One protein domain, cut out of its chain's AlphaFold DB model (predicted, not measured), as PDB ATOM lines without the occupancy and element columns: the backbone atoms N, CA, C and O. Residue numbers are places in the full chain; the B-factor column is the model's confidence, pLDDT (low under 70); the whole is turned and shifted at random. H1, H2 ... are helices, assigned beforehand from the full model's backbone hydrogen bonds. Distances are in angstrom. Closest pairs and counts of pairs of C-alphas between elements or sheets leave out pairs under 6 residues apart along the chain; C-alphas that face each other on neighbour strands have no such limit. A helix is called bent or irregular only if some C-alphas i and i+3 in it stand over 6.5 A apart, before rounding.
ATOM      1  N   ARG A   2       6.707  -9.073 -17.417       65.00
ATOM      2  CA  ARG A   2       7.061 -10.437 -17.890       65.00
ATOM      3  C   ARG A   2       6.017 -11.533 -17.601       65.00
ATOM      4  O   ARG A   2       5.646 -12.252 -18.513       65.00
ATOM      5  N   ARG A   3       5.489 -11.617 -16.372       72.56
ATOM      6  CA  ARG A   3       4.494 -12.646 -15.985       72.56
ATOM      7  C   ARG A   3       3.168 -12.524 -16.743       72.56
ATOM      8  O   ARG A   3       2.587 -13.530 -17.120       72.56
ATOM      9  N   THR A   4       2.709 -11.301 -17.007       77.31
ATOM     10  CA  THR A   4       1.479 -11.066 -17.776       77.31
ATOM     11  C   THR A   4       1.670 -11.485 -19.230       77.31
ATOM     12  O   THR A   4       0.814 -12.166 -19.775       77.31
ATOM     13  N   THR A   5       2.817 -11.156 -19.829       82.25
ATOM     14  CA  THR A   5       3.167 -11.592 -21.187       82.25
ATOM     15  C   THR A   5       3.273 -13.115 -21.281       82.25
ATOM     16  O   THR A   5       2.725 -13.695 -22.209       82.25
ATOM     17  N   THR A   6       3.900 -13.777 -20.302       87.75
ATOM     18  CA  THR A   6       3.968 -15.247 -20.241       87.75
ATOM     19  C   THR A   6       2.581 -15.879 -20.132       87.75
ATOM     20  O   THR A   6       2.289 -16.811 -20.869       87.75
ATOM     21  N   ASN A   7       1.699 -15.355 -19.276       86.06
ATOM     22  CA  ASN A   7       0.333 -15.870 -19.144       86.06
ATOM     23  C   ASN A   7      -0.478 -15.684 -20.432       86.06
ATOM     24  O   ASN A   7      -1.192 -16.592 -20.839       86.06
ATOM     25  N   VAL A   8      -0.348 -14.525 -21.088       90.62
ATOM     26  CA  VAL A   8      -0.990 -14.263 -22.385       90.62
ATOM     27  C   VAL A   8      -0.478 -15.245 -23.437       90.62
ATOM     28  O   VAL A   8      -1.283 -15.824 -24.155       90.62
ATOM     29  N   LEU A   9       0.835 -15.488 -23.485       90.56
ATOM     30  CA  LEU A   9       1.438 -16.454 -24.403       90.56
ATOM     31  C   LEU A   9       0.941 -17.884 -24.137       90.56
ATOM     32  O   LEU A   9       0.629 -18.596 -25.083       90.56
ATOM     33  N   LEU A  10       0.825 -18.292 -22.868       89.62
ATOM     34  CA  LEU A  10       0.308 -19.609 -22.480       89.62
ATOM     35  C   LEU A  10      -1.159 -19.790 -22.882       89.62
ATOM     36  O   LEU A  10      -1.512 -20.822 -23.444       89.62
ATOM     37  N   VAL A  11      -2.003 -18.781 -22.654       90.75
ATOM     38  CA  VAL A  11      -3.405 -18.809 -23.100       90.75
ATOM     39  C   VAL A  11      -3.476 -18.892 -24.623       90.75
ATOM     40  O   VAL A  11      -4.228 -19.701 -25.156       90.75
ATOM     41  N   LEU A  12      -2.667 -18.098 -25.327       91.25
ATOM     42  CA  LEU A  12      -2.644 -18.079 -26.788       91.25
ATOM     43  C   LEU A  12      -2.164 -19.420 -27.363       91.25
ATOM     44  O   LEU A  12      -2.746 -19.911 -28.325       91.25
ATOM     45  N   ALA A  13      -1.165 -20.043 -26.736       91.81
ATOM     46  CA  ALA A  13      -0.697 -21.380 -27.082       91.81
ATOM     47  C   ALA A  13      -1.783 -22.444 -26.849       91.81
ATOM     48  O   ALA A  13      -2.026 -23.254 -27.737       91.81
ATOM     49  N   SER A  14      -2.491 -22.414 -25.713       90.31
ATOM     50  CA  SER A  14      -3.625 -23.317 -25.465       90.31
ATOM     51  C   SER A  14      -4.738 -23.159 -26.501       90.31
ATOM     52  O   SER A  14      -5.234 -24.157 -27.017       90.31
ATOM     53  N   VAL A  15      -5.111 -21.922 -26.842       92.12
ATOM     54  CA  VAL A  15      -6.121 -21.648 -27.877       92.12
ATOM     55  C   VAL A  15      -5.651 -22.143 -29.246       92.12
ATOM     56  O   VAL A  15      -6.435 -22.752 -29.969       92.12
ATOM     57  N   ALA A  16      -4.378 -21.936 -29.593       90.31
ATOM     58  CA  ALA A  16      -3.812 -22.411 -30.852       90.31
ATOM     59  C   ALA A  16      -3.833 -23.942 -30.951       90.31
ATOM     60  O   ALA A  16      -4.257 -24.476 -31.972       90.31
ATOM     61  N   VAL A  17      -3.449 -24.655 -29.886       90.06
ATOM     62  CA  VAL A  17      -3.522 -26.125 -29.835       90.06
ATOM     63  C   VAL A  17      -4.961 -26.606 -30.014       90.06
ATOM     64  O   VAL A  17      -5.207 -27.511 -30.807       90.06
ATOM     65  N   PHE A  18      -5.923 -25.970 -29.337       86.06
ATOM     66  CA  PHE A  18      -7.337 -26.326 -29.458       86.06
ATOM     67  C   PHE A  18      -7.878 -26.080 -30.875       86.06
ATOM     68  O   PHE A  18      -8.561 -26.929 -31.440       86.06
ATOM     69  N   ALA A  19      -7.521 -24.949 -31.487       85.44
ATOM     70  CA  ALA A  19      -7.909 -24.620 -32.855       85.44
ATOM     71  C   ALA A  19      -7.316 -25.597 -33.881       85.44
ATOM     72  O   ALA A  19      -8.021 -26.020 -34.795       85.44
ATOM     73  N   VAL A  20      -6.049 -25.991 -33.714       86.69
ATOM     74  CA  VAL A  20      -5.403 -27.004 -34.561       86.69
ATOM     75  C   VAL A  20      -6.093 -28.358 -34.405       86.69
ATOM     76  O   VAL A  20      -6.396 -28.997 -35.408       86.69
ATOM     77  N   ALA A  21      -6.402 -28.777 -33.176       81.62
ATOM     78  CA  ALA A  21      -7.115 -30.028 -32.924       81.62
ATOM     79  C   ALA A  21      -8.504 -30.044 -33.587       81.62
ATOM     80  O   ALA A  21      -8.855 -31.018 -34.249       81.62
ATOM     81  N   LEU A  22      -9.264 -28.948 -33.485       77.69
ATOM     82  CA  LEU A  22     -10.559 -28.824 -34.159       77.69
ATOM     83  C   LEU A  22     -10.420 -28.828 -35.684       77.69
ATOM     84  O   LEU A  22     -11.147 -29.557 -36.347       77.69
ATOM     85  N   ALA A  23      -9.466 -28.080 -36.246       80.62
ATOM     86  CA  ALA A  23      -9.240 -28.045 -37.691       80.62
ATOM     87  C   ALA A  23      -8.846 -29.421 -38.261       80.62
ATOM     88  O   ALA A  23      -9.264 -29.783 -39.360       80.62
ATOM     89  N   LEU A  24      -8.083 -30.214 -37.505       77.75
ATOM     90  CA  LEU A  24      -7.748 -31.593 -37.872       77.75
ATOM     91  C   LEU A  24      -8.935 -32.557 -37.679       77.75
ATOM     92  O   LEU A  24      -9.053 -33.534 -38.419       77.75
ATOM     93  N   GLY A  25      -9.824 -32.279 -36.719       67.00
ATOM     94  CA  GLY A  25     -11.003 -33.092 -36.399       67.00
ATOM     95  C   GLY A  25     -12.234 -32.839 -37.279       67.00
ATOM     96  O   GLY A  25     -13.044 -33.742 -37.450       67.00
ATOM     97  N   THR A  26     -12.369 -31.663 -37.909       58.78
ATOM     98  CA  THR A  26     -13.578 -31.249 -38.664       58.78
ATOM     99  C   THR A  26     -13.990 -32.132 -39.858       58.78
ATOM    100  O   THR A  26     -15.050 -31.906 -40.432       58.78
ATOM    101  N   GLY A  27     -13.193 -33.134 -40.241       55.19
ATOM    102  CA  GLY A  27     -13.512 -34.070 -41.330       55.19
ATOM    103  C   GLY A  27     -14.105 -35.417 -40.897       55.19
ATOM    104  O   GLY A  27     -14.524 -36.182 -41.759       55.19
ATOM    105  N   LYS A  28     -14.128 -35.731 -39.596       54.19
ATOM    106  CA  LYS A  28     -14.659 -36.991 -39.058       54.19
ATOM    107  C   LYS A  28     -15.720 -36.627 -38.026       54.19
ATOM    108  O   LYS A  28     -15.381 -36.127 -36.963       54.19
ATOM    109  N   GLY A  29     -16.995 -36.782 -38.376       51.00
ATOM    110  CA  GLY A  29     -18.155 -36.279 -37.621       51.00
ATOM    111  C   GLY A  29     -18.387 -36.893 -36.237       51.00
ATOM    112  O   GLY A  29     -19.473 -36.745 -35.692       51.00
ATOM    113  N   GLU A  30     -17.389 -37.553 -35.661       55.53
ATOM    114  CA  GLU A  30     -17.497 -38.282 -34.412       55.53
ATOM    115  C   GLU A  30     -16.220 -38.031 -33.613       55.53
ATOM    116  O   GLU A  30     -15.153 -38.575 -33.896       55.53
ATOM    117  N   PHE A  31     -16.312 -37.144 -32.621       59.62
ATOM    118  CA  PHE A  31     -15.296 -37.029 -31.575       59.62
ATOM    119  C   PHE A  31     -15.465 -38.218 -30.620       59.62
ATOM    120  O   PHE A  31     -15.845 -38.047 -29.465       59.62
ATOM    121  N   GLY A  32     -15.269 -39.428 -31.146       60.19
ATOM    122  CA  GLY A  32     -15.281 -40.661 -30.373       60.19
ATOM    123  C   GLY A  32     -14.052 -40.729 -29.474       60.19
ATOM    124  O   GLY A  32     -12.975 -40.244 -29.838       60.19
ATOM    125  N   GLY A  33     -14.215 -41.303 -28.283       61.53
ATOM    126  CA  GLY A  33     -13.099 -41.558 -27.384       61.53
ATOM    127  C   GLY A  33     -12.014 -42.394 -28.066       61.53
ATOM    128  O   GLY A  33     -12.282 -43.189 -28.965       61.53
ATOM    129  N   THR A  34     -10.769 -42.230 -27.618       65.88
ATOM    130  CA  THR A  34      -9.590 -42.943 -28.150       65.88
ATOM    131  C   THR A  34      -9.770 -44.469 -28.198       65.88
ATOM    132  O   THR A  34      -9.136 -45.142 -29.004       65.88
ATOM    133  N   ASP A  35     -10.642 -45.002 -27.343       64.81
ATOM    134  CA  ASP A  35     -10.949 -46.427 -27.219       64.81
ATOM    135  C   ASP A  35     -11.814 -46.963 -28.378       64.81
ATOM    136  O   ASP A  35     -11.626 -48.093 -28.831       64.81
ATOM    137  N   ALA A  36     -12.686 -46.122 -28.947       63.16
ATOM    138  CA  ALA A  36     -13.523 -46.485 -30.092       63.16
ATOM    139  C   ALA A  36     -12.668 -46.778 -31.338       63.16
ATOM    140  O   ALA A  36     -12.856 -47.787 -32.011       63.16
ATOM    141  N   THR A  37     -11.656 -45.942 -31.593       63.12
ATOM    142  CA  THR A  37     -10.707 -46.143 -32.701       63.12
ATOM    143  C   THR A  37      -9.814 -47.369 -32.495       63.12
ATOM    144  O   THR A  37      -9.439 -48.028 -33.461       63.12
ATOM    145  N   ALA A  38      -9.456 -47.682 -31.246       64.38
ATOM    146  CA  ALA A  38      -8.654 -48.862 -30.938       64.38
ATOM    147  C   ALA A  38      -9.445 -50.157 -31.178       64.38
ATOM    148  O   ALA A  38      -8.899 -51.108 -31.732       64.38
ATOM    149  N   THR A  39     -10.730 -50.171 -30.819       63.81
ATOM    150  CA  THR A  39     -11.609 -51.336 -30.989       63.81
ATOM    151  C   THR A  39     -11.826 -51.667 -32.467       63.81
ATOM    152  O   THR A  39     -11.595 -52.808 -32.864       63.81
ATOM    153  N   GLU A  40     -12.143 -50.669 -33.304       65.25
ATOM    154  CA  GLU A  40     -12.307 -50.859 -34.758       65.25
ATOM    155  C   GLU A  40     -11.062 -51.476 -35.414       65.25
ATOM    156  O   GLU A  40     -11.162 -52.404 -36.215       65.25
ATOM    157  N   GLN A  41      -9.865 -50.997 -35.058       64.50
ATOM    158  CA  GLN A  41      -8.626 -51.510 -35.650       64.50
ATOM    159  C   GLN A  41      -8.291 -52.935 -35.204       64.50
ATOM    160  O   GLN A  41      -7.677 -53.688 -35.965       64.50
ATOM    161  N   ILE A  42      -8.663 -53.309 -33.978       65.06
ATOM    162  CA  ILE A  42      -8.433 -54.655 -33.449       65.06
ATOM    163  C   ILE A  42      -9.379 -55.653 -34.125       65.06
ATOM    164  O   ILE A  42      -8.908 -56.698 -34.577       65.06
ATOM    165  N   GLU A  43     -10.661 -55.305 -34.279       65.25
ATOM    166  CA  GLU A  43     -11.647 -56.133 -34.990       65.25
ATOM    167  C   GLU A  43     -11.269 -56.354 -36.466       65.25
ATOM    168  O   GLU A  43     -11.453 -57.451 -36.996       65.25
ATOM    169  N   GLU A  44     -10.674 -55.353 -37.125       64.94
ATOM    170  CA  GLU A  44     -10.240 -55.456 -38.526       64.94
ATOM    171  C   GLU A  44      -8.944 -56.276 -38.696       64.94
ATOM    172  O   GLU A  44      -8.762 -56.979 -39.694       64.94
ATOM    173  N   SER A  45      -8.036 -56.217 -37.716       62.38
ATOM    174  CA  SER A  45      -6.710 -56.852 -37.798       62.38
ATOM    175  C   SER A  45      -6.683 -58.300 -37.298       62.38
ATOM    176  O   SER A  45      -5.797 -59.066 -37.687       62.38
ATOM    177  N   ALA A  46      -7.612 -58.683 -36.421       59.25
ATOM    178  CA  ALA A  46      -7.670 -60.010 -35.823       59.25
ATOM    179  C   ALA A  46      -9.131 -60.405 -35.516       59.25
ATOM    180  O   ALA A  46      -9.588 -60.230 -34.388       59.25
ATOM    181  N   PRO A  47      -9.864 -60.979 -36.489       62.31
ATOM    182  CA  PRO A  47     -11.270 -61.360 -36.309       62.31
ATOM    183  C   PRO A  47     -11.489 -62.473 -35.268       62.31
ATOM    184  O   PRO A  47     -12.599 -62.623 -34.769       62.31
ATOM    185  N   ASP A  48     -10.442 -63.224 -34.913       63.75
ATOM    186  CA  ASP A  48     -10.464 -64.255 -33.863       63.75
ATOM    187  C   ASP A  48      -9.908 -63.743 -32.512       63.75
ATOM    188  O   ASP A  48      -9.528 -64.537 -31.649       63.75
ATOM    189  N   TYR A  49      -9.767 -62.422 -32.324       60.47
ATOM    190  CA  TYR A  49      -9.220 -61.853 -31.091       60.47
ATOM    191  C   TYR A  49     -10.209 -61.990 -29.932       60.47
ATOM    192  O   TYR A  49     -11.241 -61.325 -29.888       60.47
ATOM    193  N   GLU A  50      -9.860 -62.830 -28.963       58.97
ATOM    194  CA  GLU A  50     -10.644 -63.026 -27.750       58.97
ATOM    195  C   GLU A  50     -10.104 -62.100 -26.638       58.97
ATOM    196  O   GLU A  50      -8.924 -62.205 -26.274       58.97
ATOM    197  N   PRO A  51     -10.909 -61.150 -26.113       65.88
ATOM    198  CA  PRO A  51     -10.460 -60.207 -25.095       65.88
ATOM    199  C   PRO A  51      -9.942 -60.930 -23.849       65.88
ATOM    200  O   PRO A  51     -10.649 -61.692 -23.198       65.88
ATOM    201  N   TRP A  52      -8.700 -60.647 -23.462       70.50
ATOM    202  CA  TRP A  52      -8.067 -61.225 -22.268       70.50
ATOM    203  C   TRP A  52      -8.576 -60.611 -20.950       70.50
ATOM    204  O   TRP A  52      -8.185 -61.046 -19.865       70.50
ATOM    205  N   PHE A  53      -9.433 -59.592 -21.039       66.25
ATOM    206  CA  PHE A  53     -10.084 -58.921 -19.924       66.25
ATOM    207  C   PHE A  53     -11.450 -58.396 -20.377       66.25
ATOM    208  O   PHE A  53     -11.525 -57.576 -21.291       66.25
ATOM    209  N   GLU A  54     -12.520 -58.842 -19.724       63.66
ATOM    210  CA  GLU A  54     -13.849 -58.259 -19.904       63.66
ATOM    211  C   GLU A  54     -14.037 -57.108 -18.905       63.66
ATOM    212  O   GLU A  54     -13.800 -57.291 -17.703       63.66
ATOM    213  N   PRO A  55     -14.464 -55.913 -19.354       64.06
ATOM    214  CA  PRO A  55     -14.810 -54.836 -18.444       64.06
ATOM    215  C   PRO A  55     -15.880 -55.304 -17.452       64.06
ATOM    216  O   PRO A  55     -16.977 -55.692 -17.841       64.06
ATOM    217  N   LEU A  56     -15.600 -55.181 -16.150       63.91
ATOM    218  CA  LEU A  56     -16.591 -55.424 -15.085       63.91
ATOM    219  C   LEU A  56     -17.829 -54.509 -15.204       63.91
ATOM    220  O   LEU A  56     -18.846 -54.734 -14.551       63.91
ATOM    221  N   TRP A  57     -17.716 -53.459 -16.017       57.56
ATOM    222  CA  TRP A  57     -18.775 -52.545 -16.405       57.56
ATOM    223  C   TRP A  57     -18.658 -52.253 -17.905       57.56
ATOM    224  O   TRP A  57     -17.798 -51.477 -18.327       57.56
ATOM    225  N   THR A  58     -19.534 -52.846 -18.711       56.47
ATOM    226  CA  THR A  58     -19.726 -52.460 -20.113       56.47
ATOM    227  C   THR A  58     -20.555 -51.182 -20.121       56.47
ATOM    228  O   THR A  58     -21.728 -51.205 -19.748       56.47
ATOM    229  N   GLN A  59     -19.948 -50.041 -20.457       54.78
ATOM    230  CA  GLN A  59     -20.670 -48.768 -20.468       54.78
ATOM    231  C   GLN A  59     -21.810 -48.849 -21.505       54.78
ATOM    232  O   GLN A  59     -21.537 -49.101 -22.678       54.78
ATOM    233  N   PRO A  60     -23.087 -48.698 -21.102       55.06
ATOM    234  CA  PRO A  60     -24.202 -48.799 -22.033       55.06
ATOM    235  C   PRO A  60     -24.253 -47.526 -22.891       55.06
ATOM    236  O   PRO A  60     -24.828 -46.524 -22.482       55.06
ATOM    237  N   GLY A  61     -23.634 -47.574 -24.072       66.12
ATOM    238  CA  GLY A  61     -23.735 -46.554 -25.123       66.12
ATOM    239  C   GLY A  61     -22.868 -45.298 -24.929       66.12
ATOM    240  O   GLY A  61     -22.692 -44.795 -23.819       66.12
ATOM    241  N   GLY A  62     -22.374 -44.740 -26.043       65.25
ATOM    242  CA  GLY A  62     -21.516 -43.538 -26.081       65.25
ATOM    243  C   GLY A  62     -22.150 -42.253 -25.518       65.25
ATOM    244  O   GLY A  62     -21.468 -41.252 -25.280       65.25
ATOM    245  N   GLU A  63     -23.453 -42.265 -25.236       73.62
ATOM    246  CA  GLU A  63     -24.172 -41.173 -24.568       73.62
ATOM    247  C   GLU A  63     -23.728 -40.997 -23.107       73.62
ATOM    248  O   GLU A  63     -23.623 -39.875 -22.610       73.62
ATOM    249  N   VAL A  64     -23.422 -42.096 -22.411       78.38
ATOM    250  CA  VAL A  64     -22.953 -42.042 -21.020       78.38
ATOM    251  C   VAL A  64     -21.511 -41.542 -20.960       78.38
ATOM    252  O   VAL A  64     -21.187 -40.723 -20.099       78.38
ATOM    253  N   GLU A  65     -20.669 -41.963 -21.906       76.25
ATOM    254  CA  GLU A  65     -19.281 -41.510 -22.030       76.25
ATOM    255  C   GLU A  65     -19.222 -39.994 -22.263       76.25
ATOM    256  O   GLU A  65     -18.597 -39.251 -21.498       76.25
ATOM    257  N   SER A  66     -19.948 -39.513 -23.274       78.19
ATOM    258  CA  SER A  66     -20.047 -38.083 -23.579       78.19
ATOM    259  C   SER A  66     -20.686 -37.286 -22.435       78.19
ATOM    260  O   SER A  66     -20.232 -36.180 -22.132       78.19
ATOM    261  N   GLY A  67     -21.665 -37.857 -21.725       85.06
ATOM    262  CA  GLY A  67     -22.239 -37.280 -20.509       85.06
ATOM    263  C   GLY A  67     -21.218 -37.117 -19.376       85.06
ATOM    264  O   GLY A  67     -21.198 -36.079 -18.706       85.06
ATOM    265  N   LEU A  68     -20.325 -38.094 -19.186       84.38
ATOM    266  CA  LEU A  68     -19.270 -38.035 -18.174       84.38
ATOM    267  C   LEU A  68     -18.239 -36.943 -18.501       84.38
ATOM    268  O   LEU A  68     -17.869 -36.157 -17.625       84.38
ATOM    269  N   PHE A  69     -17.831 -36.833 -19.769       82.44
ATOM    270  CA  PHE A  69     -16.951 -35.758 -20.234       82.44
ATOM    271  C   PHE A  69     -17.613 -34.376 -20.136       82.44
ATOM    272  O   PHE A  69     -16.976 -33.415 -19.693       82.44
ATOM    273  N   ALA A  70     -18.899 -34.258 -20.476       89.00
ATOM    274  CA  ALA A  70     -19.652 -33.013 -20.332       89.00
ATOM    275  C   ALA A  70     -19.746 -32.570 -18.862       89.00
ATOM    276  O   ALA A  70     -19.568 -31.388 -18.554       89.00
ATOM    277  N   LEU A  71     -19.952 -33.513 -17.937       91.75
ATOM    278  CA  LEU A  71     -19.945 -33.242 -16.501       91.75
ATOM    279  C   LEU A  71     -18.572 -32.752 -16.023       91.75
ATOM    280  O   LEU A  71     -18.489 -31.757 -15.300       91.75
ATOM    281  N   GLN A  72     -17.491 -33.411 -16.448       91.00
ATOM    282  CA  GLN A  72     -16.125 -32.989 -16.128       91.00
ATOM    283  C   GLN A  72     -15.836 -31.572 -16.642       91.00
ATOM    284  O   GLN A  72     -15.287 -30.746 -15.908       91.00
ATOM    285  N   ALA A  73     -16.262 -31.261 -17.868       90.25
ATOM    286  CA  ALA A  73     -16.128 -29.930 -18.447       90.25
ATOM    287  C   ALA A  73     -16.924 -28.877 -17.659       90.25
ATOM    288  O   ALA A  73     -16.393 -27.805 -17.359       90.25
ATOM    289  N   ALA A  74     -18.164 -29.185 -17.267       93.44
ATOM    290  CA  ALA A  74     -19.010 -28.288 -16.482       93.44
ATOM    291  C   ALA A  74     -18.403 -27.977 -15.105       93.44
ATOM    292  O   ALA A  74     -18.342 -26.812 -14.700       93.44
ATOM    293  N   LEU A  75     -17.894 -28.995 -14.403       95.50
ATOM    294  CA  LEU A  75     -17.225 -28.822 -13.111       95.50
ATOM    295  C   LEU A  75     -15.928 -28.012 -13.247       95.50
ATOM    296  O   LEU A  75     -15.698 -27.081 -12.471       95.50
ATOM    297  N   GLY A  76     -15.107 -28.318 -14.257       92.62
ATOM    298  CA  GLY A  76     -13.874 -27.585 -14.541       92.62
ATOM    299  C   GLY A  76     -14.129 -26.108 -14.851       92.62
ATOM    300  O   GLY A  76     -13.480 -25.229 -14.279       92.62
ATOM    301  N   ALA A  77     -15.121 -25.820 -15.695       92.75
ATOM    302  CA  ALA A  77     -15.523 -24.457 -16.034       92.75
ATOM    303  C   ALA A  77     -16.096 -23.702 -14.824       92.75
ATOM    304  O   ALA A  77     -15.753 -22.537 -14.610       92.75
ATOM    305  N   GLY A  78     -16.917 -24.364 -14.001       94.31
ATOM    306  CA  GLY A  78     -17.476 -23.789 -12.778       94.31
ATOM    307  C   GLY A  78     -16.395 -23.379 -11.775       94.31
ATOM    308  O   GLY A  78     -16.389 -22.240 -11.301       94.31
ATOM    309  N   LEU A  79     -15.431 -24.267 -11.505       94.62
ATOM    310  CA  LEU A  79     -14.324 -23.981 -10.589       94.62
ATOM    311  C   LEU A  79     -13.419 -22.859 -11.118       94.62
ATOM    312  O   LEU A  79     -13.060 -21.945 -10.368       94.62
ATOM    313  N   LEU A  80     -13.081 -22.893 -12.411       90.75
ATOM    314  CA  LEU A  80     -12.263 -21.860 -13.048       90.75
ATOM    315  C   LEU A  80     -12.963 -20.493 -13.010       90.75
ATOM    316  O   LEU A  80     -12.339 -19.484 -12.672       90.75
ATOM    317  N   GLY A  81     -14.268 -20.458 -13.299       91.81
ATOM    318  CA  GLY A  81     -15.092 -19.253 -13.225       91.81
ATOM    319  C   GLY A  81     -15.153 -18.668 -11.814       91.81
ATOM    320  O   GLY A  81     -14.941 -17.465 -11.636       91.81
ATOM    321  N   PHE A  82     -15.352 -19.512 -10.798       92.25
ATOM    322  CA  PHE A  82     -15.343 -19.093  -9.394       92.25
ATOM    323  C   PHE A  82     -13.980 -18.522  -8.967       92.25
ATOM    324  O   PHE A  82     -13.906 -17.444  -8.370       92.25
ATOM    325  N   ALA A  83     -12.880 -19.191  -9.324       90.69
ATOM    326  CA  ALA A  83     -11.532 -18.714  -9.021       90.69
ATOM    327  C   ALA A  83     -11.244 -17.358  -9.690       90.69
ATOM    328  O   ALA A  83     -10.801 -16.411  -9.039       90.69
ATOM    329  N   LEU A  84     -11.555 -17.211 -10.981       89.69
ATOM    330  CA  LEU A  84     -11.378 -15.944 -11.698       89.69
ATOM    331  C   LEU A  84     -12.252 -14.821 -11.119       89.69
ATOM    332  O   LEU A  84     -11.790 -13.681 -11.008       89.69
ATOM    333  N   GLY A  85     -13.485 -15.140 -10.713       89.69
ATOM    334  CA  GLY A  85     -14.398 -14.220 -10.037       89.69
ATOM    335  C   GLY A  85     -13.820 -13.700  -8.722       89.69
ATOM    336  O   GLY A  85     -13.650 -12.489  -8.558       89.69
ATOM    337  N   THR A  86     -13.406 -14.606  -7.834       88.56
ATOM    338  CA  THR A  86     -12.816 -14.250  -6.532       88.56
ATOM    339  C   THR A  86     -11.513 -13.453  -6.670       88.56
ATOM    340  O   THR A  86     -11.301 -12.481  -5.942       88.56
ATOM    341  N   PHE A  87     -10.650 -13.775  -7.643       86.38
ATOM    342  CA  PHE A  87      -9.452 -12.973  -7.929       86.38
ATOM    343  C   PHE A  87      -9.767 -11.587  -8.500       86.38
ATOM    344  O   PHE A  87      -8.987 -10.646  -8.315       86.38
ATOM    345  N   ARG A  88     -10.876 -11.428  -9.230       85.69
ATOM    346  CA  ARG A  88     -11.315 -10.116  -9.720       85.69
ATOM    347  C   ARG A  88     -11.855  -9.255  -8.580       85.69
ATOM    348  O   ARG A  88     -11.503  -8.083  -8.507       85.69
ATOM    349  N   GLU A  89     -12.627  -9.846  -7.678       82.56
ATOM    350  CA  GLU A  89     -13.195  -9.176  -6.503       82.56
ATOM    351  C   GLU A  89     -12.112  -8.697  -5.532       82.56
ATOM    352  O   GLU A  89     -12.053  -7.519  -5.186       82.56
ATOM    353  N   ARG A  90     -11.153  -9.568  -5.190       80.75
ATOM    354  CA  ARG A  90     -10.011  -9.212  -4.329       80.75
ATOM    355  C   ARG A  90      -9.202  -8.031  -4.869       80.75
ATOM    356  O   ARG A  90      -8.741  -7.204  -4.091       80.75
ATOM    357  N   ARG A  91      -9.039  -7.931  -6.194       77.56
ATOM    358  CA  ARG A  91      -8.342  -6.801  -6.832       77.56
ATOM    359  C   ARG A  91      -9.140  -5.501  -6.776       77.56
ATOM    360  O   ARG A  91      -8.526  -4.451  -6.627       77.56
ATOM    361  N   LYS A  92     -10.474  -5.560  -6.858       81.50
ATOM    362  CA  LYS A  92     -11.337  -4.383  -6.671       81.50
ATOM    363  C   LYS A  92     -11.250  -3.856  -5.238       81.50
ATOM    364  O   LYS A  92     -10.951  -2.687  -5.052       81.50
ATOM    365  N   HIS A  93     -11.366  -4.731  -4.237       72.69
ATOM    366  CA  HIS A  93     -11.261  -4.334  -2.826       72.69
ATOM    367  C   HIS A  93      -9.872  -3.827  -2.408       72.69
ATOM    368  O   HIS A  93      -9.756  -3.117  -1.413       72.69
ATOM    369  N   LEU A  94      -8.810  -4.184  -3.138       68.56
ATOM    370  CA  LEU A  94      -7.473  -3.629  -2.913       68.56
ATOM    371  C   LEU A  94      -7.291  -2.248  -3.569       68.56
ATOM    372  O   LEU A  94      -6.464  -1.474  -3.106       68.56
ATOM    373  N   GLY A  95      -8.053  -1.948  -4.628       63.50
ATOM    374  CA  GLY A  95      -8.088  -0.632  -5.274       63.50
ATOM    375  C   GLY A  95      -9.021   0.371  -4.585       63.50
ATOM    376  O   GLY A  95      -8.736   1.562  -4.623       63.50
ATOM    377  N   ASP A  96     -10.081  -0.110  -3.924       62.50
ATOM    378  CA  ASP A  96     -11.035   0.713  -3.155       62.50
ATOM    379  C   ASP A  96     -10.567   1.044  -1.727       62.50
ATOM    380  O   ASP A  96     -11.153   1.906  -1.073       62.50
ATOM    381  N   ARG A  97      -9.503   0.403  -1.217       56.88
ATOM    382  CA  ARG A  97      -8.869   0.847   0.034       56.88
ATOM    383  C   ARG A  97      -8.113   2.147  -0.228       56.88
ATOM    384  O   ARG A  97      -7.037   2.137  -0.824       56.88
TER     385      ARG A  97
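What this domain is: This is residues 2 to 97 of the 118 residues of the protein "Cobalt transport protein CbiN" of Actinosynnema pretiosum (UniProt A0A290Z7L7). The long helix H3 makes one limb of an open, drawn-out U, and H1 followed by H2 makes the other; the chain runs out along H1 and H2, turns in the long loop of residues 46 to 61, and comes back along H3. The limbs are held loosely: H1, H2 and H3 touch no other helix, and most of H1 and H3 stands free. The printed part has 96 residues with three named helices, in the order H1, H2, H3, and no named strand; the class is all helix. The whole is extended, with a radius of gyration of the C-alphas of 21.3 A, and its outline is a rod with spans of 73 by 29 by 23 A.

Where its parts are: H3, the longest helix, has 34 residues, 62 to 95, and measures 49.5 A from first to last C-alpha. It runs from C-alpha 62 at (-21.516, -43.538, -26.081) to C-alpha 95 at (-8.088, -0.632, -5.274). H1 covers residues 2 to 25 and measures 34.4 A, beginning at C-alpha 2 at (7.061, -10.437, -17.890). H2 is the shortest, residues 34 to 45, at 17.2 A. None of the three is bent or irregular.

How they stand to each other: H3 has its centre at (-15.265, -23.180, -13.444) and the N-to-C direction (0.28, 0.86, 0.42), with y and z rising along it. H1 has its centre at (-2.870, -21.187, -27.017) and the direction (-0.45, -0.64, -0.62), with y and z falling. H1 and H3 are apart, with no C-alpha of the one within 8 A of the other. H2 has the direction (0.13, -0.79, -0.60), with y and z falling as in H1. H1 and H2 are apart, and so are H2 and H3. In H1, H2 and H3 every O i to N i+4 pair is within hydrogen-bond range. Residues 2 to 21 of H1, residues 37 to 45 of H2 and residues 70 to 95 of H3 stand free, with no C-alpha 8 or more apart along the chain within 10 A.

The domain as a whole: The two C-alphas farthest apart are those of Asp 48 and Arg 97, at 73.4 A, while those of Arg 2 and Arg 97 are 26.5 A apart. The printed part has no cut. The link from H1 to H2, 8 residues, is short, and that from H2 to H3, 16 residues, is long. The mean pLDDT of the printed part is 75.4. It is under 70 in 42 residues: residue 2, residues 25 to 51, residues 53 to 62 and residues 94 to 97.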